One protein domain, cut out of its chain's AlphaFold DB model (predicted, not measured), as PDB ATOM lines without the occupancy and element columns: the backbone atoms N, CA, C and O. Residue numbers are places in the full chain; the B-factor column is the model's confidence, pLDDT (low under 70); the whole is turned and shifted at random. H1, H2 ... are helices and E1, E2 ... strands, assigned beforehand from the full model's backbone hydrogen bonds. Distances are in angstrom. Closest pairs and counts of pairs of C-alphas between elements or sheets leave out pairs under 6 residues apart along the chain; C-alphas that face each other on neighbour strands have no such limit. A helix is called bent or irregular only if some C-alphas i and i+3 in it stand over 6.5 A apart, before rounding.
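AT A GLANCE: This is residues 23 to 78 of the 80 residues of an uncharacterized protein of Roseomonas mucosa (UniProt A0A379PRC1). Two small two-stranded hairpins and one helix follow each other along the longest axis: E1 and E2 at one end, E3 and E4 in the middle, and H1 packed with its residues 63 to 73 on the second hairpin, its far end reaching the other end of the model. The printed part has 56 residues, with four named strands and then one named helix; each hairpin is its own antiparallel sheet, and the class is mixed, helices and strands. It is compact, with a radius of gyration of the C-alphas of 10.8 A, and spans 34 by 26 by 16 A.

IN THESE COORDINATES: Find C-alpha 28 at (-42.275, -1.811, -19.762), where E1, residues 28 to 30, begins. After a tight link comes E2, residues 33 to 35. Further on look for E3, residues 46 to 48, and E4, residues 59 to 61. H1, residues 63 to 78, runs 24.1 A to C-alpha 78 at (-65.484, -14.186, -19.690); it is irregular, with C-alphas 64 and 67 7.6 A apart.

HOW THE PARTS SIT: In the hairpin E1 and E2, look for N 29 and O 34, 2.9 A apart, within hydrogen-bond range. In the hairpin E3 and E4, at 150 degrees, N 48 and O 59 are 2.8 A apart, also within range. The closest C-alphas of E2 and E4 are those of His 35 and Trp 60, 6.3 A apart. Those of E3 and H1 are Phe 48 and Gly 69, 6.4 A apart. E1 and H1 are apart. In H1, 10 of 12 O i to N i+4 pairs are within range.

THE WHOLE: The farthest C-alphas, of Pro 32 and Arg 78, are 34.2 A apart. The printed part has no cut and no long link. Confidence is under 70 at residues 50 to 55 and residue 78.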
ATOM      1  N   ARG A  23     -35.011 -10.661 -24.428       94.00
ATOM      2  CA  ARG A  23     -34.725  -9.913 -23.195       94.00
ATOM      3  C   ARG A  23     -35.759  -8.820 -22.930       94.00
ATOM      4  O   ARG A  23     -35.882  -8.363 -21.801       94.00
ATOM      5  N   ARG A  24     -36.479  -8.397 -23.973       93.25
ATOM      6  CA  ARG A  24     -37.485  -7.334 -23.925       93.25
ATOM      7  C   ARG A  24     -38.911  -7.848 -23.798       93.25
ATOM      8  O   ARG A  24     -39.814  -7.029 -23.682       93.25
ATOM      9  N   LYS A  25     -39.163  -9.159 -23.850       94.88
ATOM     10  CA  LYS A  25     -40.536  -9.691 -23.797       94.88
ATOM     11  C   LYS A  25     -41.271  -9.174 -22.558       94.88
ATOM     12  O   LYS A  25     -40.804  -9.360 -21.439       94.88
ATOM     13  N   GLY A  26     -42.381  -8.475 -22.790       92.50
ATOM     14  CA  GLY A  26     -43.221  -7.908 -21.730       92.50
ATOM     15  C   GLY A  26     -42.603  -6.742 -20.956       92.50
ATOM     16  O   GLY A  26     -43.213  -6.247 -20.011       92.50
ATOM     17  N   HIS A  27     -41.403  -6.287 -21.327       92.19
ATOM     18  CA  HIS A  27     -40.747  -5.201 -20.615       92.19
ATOM     19  C   HIS A  27     -41.489  -3.883 -20.848       92.19
ATOM     20  O   HIS A  27     -41.834  -3.532 -21.981       92.19
ATOM     21  N   ILE A  28     -41.712  -3.155 -19.754       89.75
ATOM     22  CA  ILE A  28     -42.275  -1.811 -19.762       89.75
ATOM     23  C   ILE A  28     -41.383  -0.935 -18.889       89.75
ATOM     24  O   ILE A  28     -41.187  -1.226 -17.709       89.75
ATOM     25  N   SER A  29     -40.856   0.135 -19.471       86.38
ATOM     26  CA  SER A  29     -40.181   1.209 -18.747       86.38
ATOM     27  C   SER A  29     -41.117   2.410 -18.673       86.38
ATOM     28  O   SER A  29     -41.903   2.623 -19.592       86.38
ATOM     29  N   GLN A  30     -41.067   3.187 -17.589       81.38
ATOM     30  CA  GLN A  30     -41.850   4.425 -17.447       81.38
ATOM     31  C   GLN A  30     -41.046   5.691 -17.776       81.38
ATOM     32  O   GLN A  30     -41.649   6.710 -18.110       81.38
ATOM     33  N   ASP A  31     -39.710   5.639 -17.737       79.06
ATOM     34  CA  ASP A  31     -38.856   6.762 -18.140       79.06
ATOM     35  C   ASP A  31     -37.561   6.295 -18.845       79.06
ATOM     36  O   ASP A  31     -36.653   5.778 -18.189       79.06
ATOM     37  N   PRO A  32     -37.451   6.491 -20.175       80.69
ATOM     38  CA  PRO A  32     -38.556   6.850 -21.067       80.69
ATOM     39  C   PRO A  32     -39.648   5.775 -21.055       80.69
ATOM     40  O   PRO A  32     -39.381   4.617 -20.743       80.69
ATOM     41  N   PHE A  33     -40.877   6.162 -21.409       83.81
ATOM     42  CA  PHE A  33     -41.950   5.189 -21.559       83.81
ATOM     43  C   PHE A  33     -41.657   4.270 -22.749       83.81
ATOM     44  O   PHE A  33     -41.721   4.696 -23.904       83.81
ATOM     45  N   GLU A  34     -41.312   3.023 -22.455       89.00
ATOM     46  CA  GLU A  34     -41.042   1.980 -23.437       89.00
ATOM     47  C   GLU A  34     -41.947   0.798 -23.159       89.00
ATOM     48  O   GLU A  34     -42.184   0.454 -22.006       89.00
ATOM     49  N   HIS A  35     -42.431   0.153 -24.210       92.81
ATOM     50  CA  HIS A  35     -43.282  -1.017 -24.082       92.81
ATOM     51  C   HIS A  35     -42.982  -2.019 -25.188       92.81
ATOM     52  O   HIS A  35     -42.958  -1.699 -26.384       92.81
ATOM     53  N   PHE A  36     -42.778  -3.264 -24.788       95.69
ATOM     54  CA  PHE A  36     -42.361  -4.323 -25.689       95.69
ATOM     55  C   PHE A  36     -43.363  -5.471 -25.689       95.69
ATOM     56  O   PHE A  36     -44.071  -5.737 -24.720       95.69
ATOM     57  N   CYS A  37     -43.447  -6.137 -26.835       96.56
ATOM     58  CA  CYS A  37     -44.379  -7.211 -27.085       96.56
ATOM     59  C   CYS A  37     -44.111  -8.382 -26.140       96.56
ATOM     60  O   CYS A  37     -43.003  -8.909 -26.111       96.56
ATOM     61  N   GLU A  38     -45.146  -8.840 -25.446       95.75
ATOM     62  CA  GLU A  38     -45.085 -10.008 -24.558       95.75
ATOM     63  C   GLU A  38     -44.567 -11.277 -25.258       95.75
ATOM     64  O   GLU A  38     -43.826 -12.063 -24.681       95.75
ATOM     65  N   GLU A  39     -44.911 -11.464 -26.536       97.06
ATOM     66  CA  GLU A  39     -44.593 -12.699 -27.261       97.06
ATOM     67  C   GLU A  39     -43.191 -12.701 -27.879       97.06
ATOM     68  O   GLU A  39     -42.541 -13.744 -27.930       97.06
ATOM     69  N   CYS A  40     -42.712 -11.555 -28.379       96.69
ATOM     70  CA  CYS A  40     -41.467 -11.492 -29.157       96.69
ATOM     71  C   CYS A  40     -40.494 -10.374 -28.766       96.69
ATOM     72  O   CYS A  40     -39.385 -10.347 -29.289       96.69
ATOM     73  N   GLY A  41     -40.885  -9.446 -27.891       95.88
ATOM     74  CA  GLY A  41     -40.034  -8.346 -27.426       95.88
ATOM     75  C   GLY A  41     -39.697  -7.268 -28.466       95.88
ATOM     76  O   GLY A  41     -38.862  -6.406 -28.197       95.88
ATOM     77  N   ALA A  42     -40.347  -7.286 -29.634       96.69
ATOM     78  CA  ALA A  42     -40.400  -6.128 -30.530       96.69
ATOM     79  C   ALA A  42     -41.302  -5.033 -29.936       96.69
ATOM     80  O   ALA A  42     -42.144  -5.321 -29.088       96.69
ATOM     81  N   TRP A  43     -41.178  -3.795 -30.399       95.12
ATOM     82  CA  TRP A  43     -41.962  -2.657 -29.929       95.12
ATOM     83  C   TRP A  43     -43.467  -2.949 -29.983       95.12
ATOM     84  O   TRP A  43     -44.011  -3.399 -30.999       95.12
ATOM     85  N   GLY A  44     -44.143  -2.725 -28.858       95.25
ATOM     86  CA  GLY A  44     -45.587  -2.868 -28.754       95.25
ATOM     87  C   GLY A  44     -46.306  -1.662 -29.356       95.25
ATOM     88  O   GLY A  44     -45.896  -0.530 -29.158       95.25
ATOM     89  N   SER A  45     -47.400  -1.876 -30.084       95.00
ATOM     90  CA  SER A  45     -48.280  -0.780 -30.545       95.00
ATOM     91  C   SER A  45     -49.709  -0.925 -30.031       95.00
ATOM     92  O   SER A  45     -50.508  -0.003 -30.149       95.00
ATOM     93  N   PHE A  46     -50.032  -2.087 -29.460       94.25
ATOM     94  CA  PHE A  46     -51.363  -2.434 -28.985       94.25
ATOM     95  C   PHE A  46     -51.277  -2.840 -27.514       94.25
ATOM     96  O   PHE A  46     -50.741  -3.906 -27.205       94.25
ATOM     97  N   GLY A  47     -51.784  -1.993 -26.621       91.75
ATOM     98  CA  GLY A  47     -51.859  -2.278 -25.190       91.75
ATOM     99  C   GLY A  47     -53.210  -2.871 -24.788       91.75
ATOM    100  O   GLY A  47     -54.265  -2.430 -25.242       91.75
ATOM    101  N   PHE A  48     -53.176  -3.882 -23.927       87.06
ATOM    102  CA  PHE A  48     -54.335  -4.595 -23.396       87.06
ATOM    103  C   PHE A  48     -54.253  -4.627 -21.873       87.06
ATOM    104  O   PHE A  48     -53.167  -4.787 -21.321       87.06
ATOM    105  N   ARG A  49     -55.405  -4.530 -21.192       73.12
ATOM    106  CA  ARG A  49     -55.461  -4.361 -19.725       73.12
ATOM    107  C   ARG A  49     -54.647  -3.150 -19.247       73.12
ATOM    108  O   ARG A  49     -53.977  -3.229 -18.229       73.12
ATOM    109  N   ILE A  50     -54.663  -2.060 -20.019       63.56
ATOM    110  CA  ILE A  50     -54.173  -0.766 -19.539       63.56
ATOM    111  C   ILE A  50     -55.235  -0.266 -18.559       63.56
ATOM    112  O   ILE A  50     -56.180   0.418 -18.955       63.56
ATOM    113  N   ASP A  51     -55.135  -0.702 -17.312       64.19
ATOM    114  CA  ASP A  51     -55.903  -0.110 -16.229       64.19
ATOM    115  C   ASP A  51     -55.190   1.176 -15.789       64.19
ATOM    116  O   ASP A  51     -53.998   1.365 -16.032       64.19
ATOM    117  N   SER A  52     -55.908   2.087 -15.135       58.03
ATOM    118  CA  SER A  52     -55.330   3.341 -14.628       58.03
ATOM    119  C   SER A  52     -54.337   3.134 -13.475       58.03
ATOM    120  O   SER A  52     -53.838   4.115 -12.928       58.03
ATOM    121  N   ASP A  53     -54.106   1.885 -13.063       69.62
ATOM    122  CA  ASP A  53     -53.225   1.519 -11.964       69.62
ATOM    123  C   ASP A  53     -51.756   1.516 -12.430       69.62
ATOM    124  O   ASP A  53     -51.365   0.659 -13.228       69.62
ATOM    125  N   PRO A  54     -50.907   2.419 -11.909       65.19
ATOM    126  CA  PRO A  54     -49.484   2.456 -12.236       65.19
ATOM    127  C   PRO A  54     -48.734   1.167 -11.869       65.19
ATOM    128  O   PRO A  54     -47.671   0.912 -12.435       65.19
ATOM    129  N   ALA A  55     -49.264   0.363 -10.937       69.81
ATOM    130  CA  ALA A  55     -48.704  -0.938 -10.578       69.81
ATOM    131  C   ALA A  55     -48.959  -2.010 -11.652       69.81
ATOM    132  O   ALA A  55     -48.250  -3.016 -11.701       69.81
ATOM    133  N   HIS A  56     -49.933  -1.783 -12.536       71.00
ATOM    134  CA  HIS A  56     -50.327  -2.705 -13.594       71.00
ATOM    135  C   HIS A  56     -50.357  -1.969 -14.942       71.00
ATOM    136  O   HIS A  56     -51.432  -1.717 -15.482       71.00
ATOM    137  N   PRO A  57     -49.188  -1.659 -15.540       74.44
ATOM    138  CA  PRO A  57     -49.078  -0.856 -16.768       74.44
ATOM    139  C   PRO A  57     -49.651  -1.524 -18.043       74.44
ATOM    140  O   PRO A  57     -49.421  -1.060 -19.164       74.44
ATOM    141  N   GLY A  58     -50.407  -2.611 -17.887       86.81
ATOM    142  CA  GLY A  58     -50.961  -3.425 -18.955       86.81
ATOM    143  C   GLY A  58     -49.934  -4.321 -19.633       86.81
ATOM    144  O   GLY A  58     -48.797  -4.467 -19.196       86.81
ATOM    145  N   VAL A  59     -50.370  -4.970 -20.708       91.94
ATOM    146  CA  VAL A  59     -49.539  -5.848 -21.540       91.94
ATOM    147  C   VAL A  59     -49.597  -5.351 -22.974       91.94
ATOM    148  O   VAL A  59     -50.680  -5.073 -23.490       91.94
ATOM    149  N   TRP A  60     -48.448  -5.279 -23.634       95.06
ATOM    150  CA  TRP A  60     -48.332  -4.736 -24.983       95.06
ATOM    151  C   TRP A  60     -47.998  -5.821 -26.010       95.06
ATOM    152  O   TRP A  60     -47.327  -6.807 -25.706       95.06
ATOM    153  N   TYR A  61     -48.476  -5.646 -27.244       96.62
ATOM    154  CA  TYR A  61     -48.210  -6.538 -28.376       96.62
ATOM    155  C   TYR A  61     -47.856  -5.734 -29.631       96.62
ATOM    156  O   TYR A  61     -48.370  -4.634 -29.857       96.62
ATOM    157  N   CYS A  62     -46.976  -6.290 -30.464       97.12
ATOM    158  CA  CYS A  62     -46.697  -5.765 -31.799       97.12
ATOM    159  C   CYS A  62     -47.837  -6.118 -32.774       97.12
ATOM    160  O   CYS A  62     -48.714  -6.925 -32.456       97.12
ATOM    161  N   GLY A  63     -47.819  -5.556 -33.988       96.69
ATOM    162  CA  GLY A  63     -48.855  -5.814 -34.999       96.69
ATOM    163  C   GLY A  63     -49.040  -7.297 -35.340       96.69
ATOM    164  O   GLY A  63     -50.173  -7.756 -35.468       96.69
ATOM    165  N   GLN A  64     -47.949  -8.065 -35.386       97.69
ATOM    166  CA  GLN A  64     -47.999  -9.503 -35.662       97.69
ATOM    167  C   GLN A  64     -48.705 -10.296 -34.549       97.69
ATOM    168  O   GLN A  64     -49.415 -11.258 -34.829       97.69
ATOM    169  N   HIS A  65     -48.545  -9.882 -33.289       97.75
ATOM    170  CA  HIS A  65     -49.094 -10.587 -32.126       97.75
ATOM    171  C   HIS A  65     -50.328  -9.909 -31.523       97.75
ATOM    172  O   HIS A  65     -50.809 -10.328 -30.472       97.75
ATOM    173  N   ARG A  66     -50.901  -8.909 -32.201       95.88
ATOM    174  CA  ARG A  66     -52.119  -8.217 -31.758       95.88
ATOM    175  C   ARG A  66     -53.258  -9.190 -31.430       95.88
ATOM    176  O   ARG A  66     -53.888  -9.059 -30.384       95.88
ATOM    177  N   ARG A  67     -53.489 -10.186 -32.295       96.31
ATOM    178  CA  ARG A  67     -54.561 -11.182 -32.117       96.31
ATOM    179  C   ARG A  67     -54.400 -11.992 -30.823       96.31
ATOM    180  O   ARG A  67     -55.390 -12.303 -30.174       96.31
ATOM    181  N   VAL A  68     -53.161 -12.267 -30.404       94.88
ATOM    182  CA  VAL A  68     -52.871 -12.956 -29.132       94.88
ATOM    183  C   VAL A  68     -53.342 -12.113 -27.943       94.88
ATOM    184  O   VAL A  68     -53.980 -12.631 -27.025       94.88
ATOM    185  N   GLY A  69     -53.075 -10.804 -27.976       91.56
ATOM    186  CA  GLY A  69     -53.549  -9.864 -26.960       91.56
ATOM    187  C   GLY A  69     -55.078  -9.787 -26.883       91.56
ATOM    188  O   GLY A  69     -55.642  -9.857 -25.788       91.56
ATOM    189  N   GLU A  70     -55.756  -9.731 -28.033       92.88
ATOM    190  CA  GLU A  70     -57.226  -9.729 -28.120       92.88
ATOM    191  C   GLU A  70     -57.832 -11.003 -27.512       92.88
ATOM    192  O   GLU A  70     -58.749 -10.931 -26.688       92.88
ATOM    193  N   GLU A  71     -57.287 -12.171 -27.857       92.31
ATOM    194  CA  GLU A  71     -57.729 -13.463 -27.324       92.31
ATOM    195  C   GLU A  71     -57.522 -13.561 -25.806       92.31
ATOM    196  O   GLU A  71     -58.409 -14.032 -25.085       92.31
ATOM    197  N   ARG A  72     -56.381 -13.084 -25.292       88.06
ATOM    198  CA  ARG A  72     -56.101 -13.045 -23.847       88.06
ATOM    199  C   ARG A  72     -57.076 -12.133 -23.105       88.06
ATOM    200  O   ARG A  72     -57.622 -12.546 -22.083       88.06
ATOM    201  N   LEU A  73     -57.354 -10.937 -23.626       84.31
ATOM    202  CA  LEU A  73     -58.331 -10.025 -23.025       84.31
ATOM    203  C   LEU A  73     -59.744 -10.627 -23.023       84.31
ATOM    204  O   LEU A  73     -60.456 -10.535 -22.021       84.31
ATOM    205  N   ALA A  74     -60.146 -11.277 -24.118       86.25
ATOM    206  CA  ALA A  74     -61.449 -11.927 -24.221       86.25
ATOM    207  C   ALA A  74     -61.627 -13.049 -23.185       86.25
ATOM    208  O   ALA A  74     -62.715 -13.194 -22.629       86.25
ATOM    209  N   ARG A  75     -60.569 -13.819 -22.889       83.00
ATOM    210  CA  ARG A  75     -60.595 -14.846 -21.833       83.00
ATOM    211  C   ARG A  75     -60.810 -14.241 -20.450       83.00
ATOM    212  O   ARG A  75     -61.655 -14.731 -19.713       83.00
ATOM    213  N   VAL A  76     -60.095 -13.162 -20.126       77.12
ATOM    214  CA  VAL A  76     -60.222 -12.474 -18.829       77.12
ATOM    215  C   VAL A  76     -61.646 -11.950 -18.622       77.12
ATOM    216  O   VAL A  76     -62.222 -12.159 -17.564       77.12
ATOM    217  N   ARG A  77     -62.259 -11.347 -19.650       71.12
ATOM    218  CA  ARG A  77     -63.625 -10.791 -19.569       71.12
ATOM    219  C   ARG A  77     -64.740 -11.832 -19.430       71.12
ATOM    220  O   ARG A  77     -65.840 -11.469 -19.043       71.12
ATOM    221  N   ARG A  78     -64.493 -13.096 -19.791       67.44
ATOM    222  CA  ARG A  78     -65.484 -14.186 -19.690       67.44
ATOM    223  C   ARG A  78     -65.461 -14.915 -18.346       67.44
ATOM    224  O   ARG A  78     -66.361 -15.704 -18.096       67.44
TER     225      ARG A  78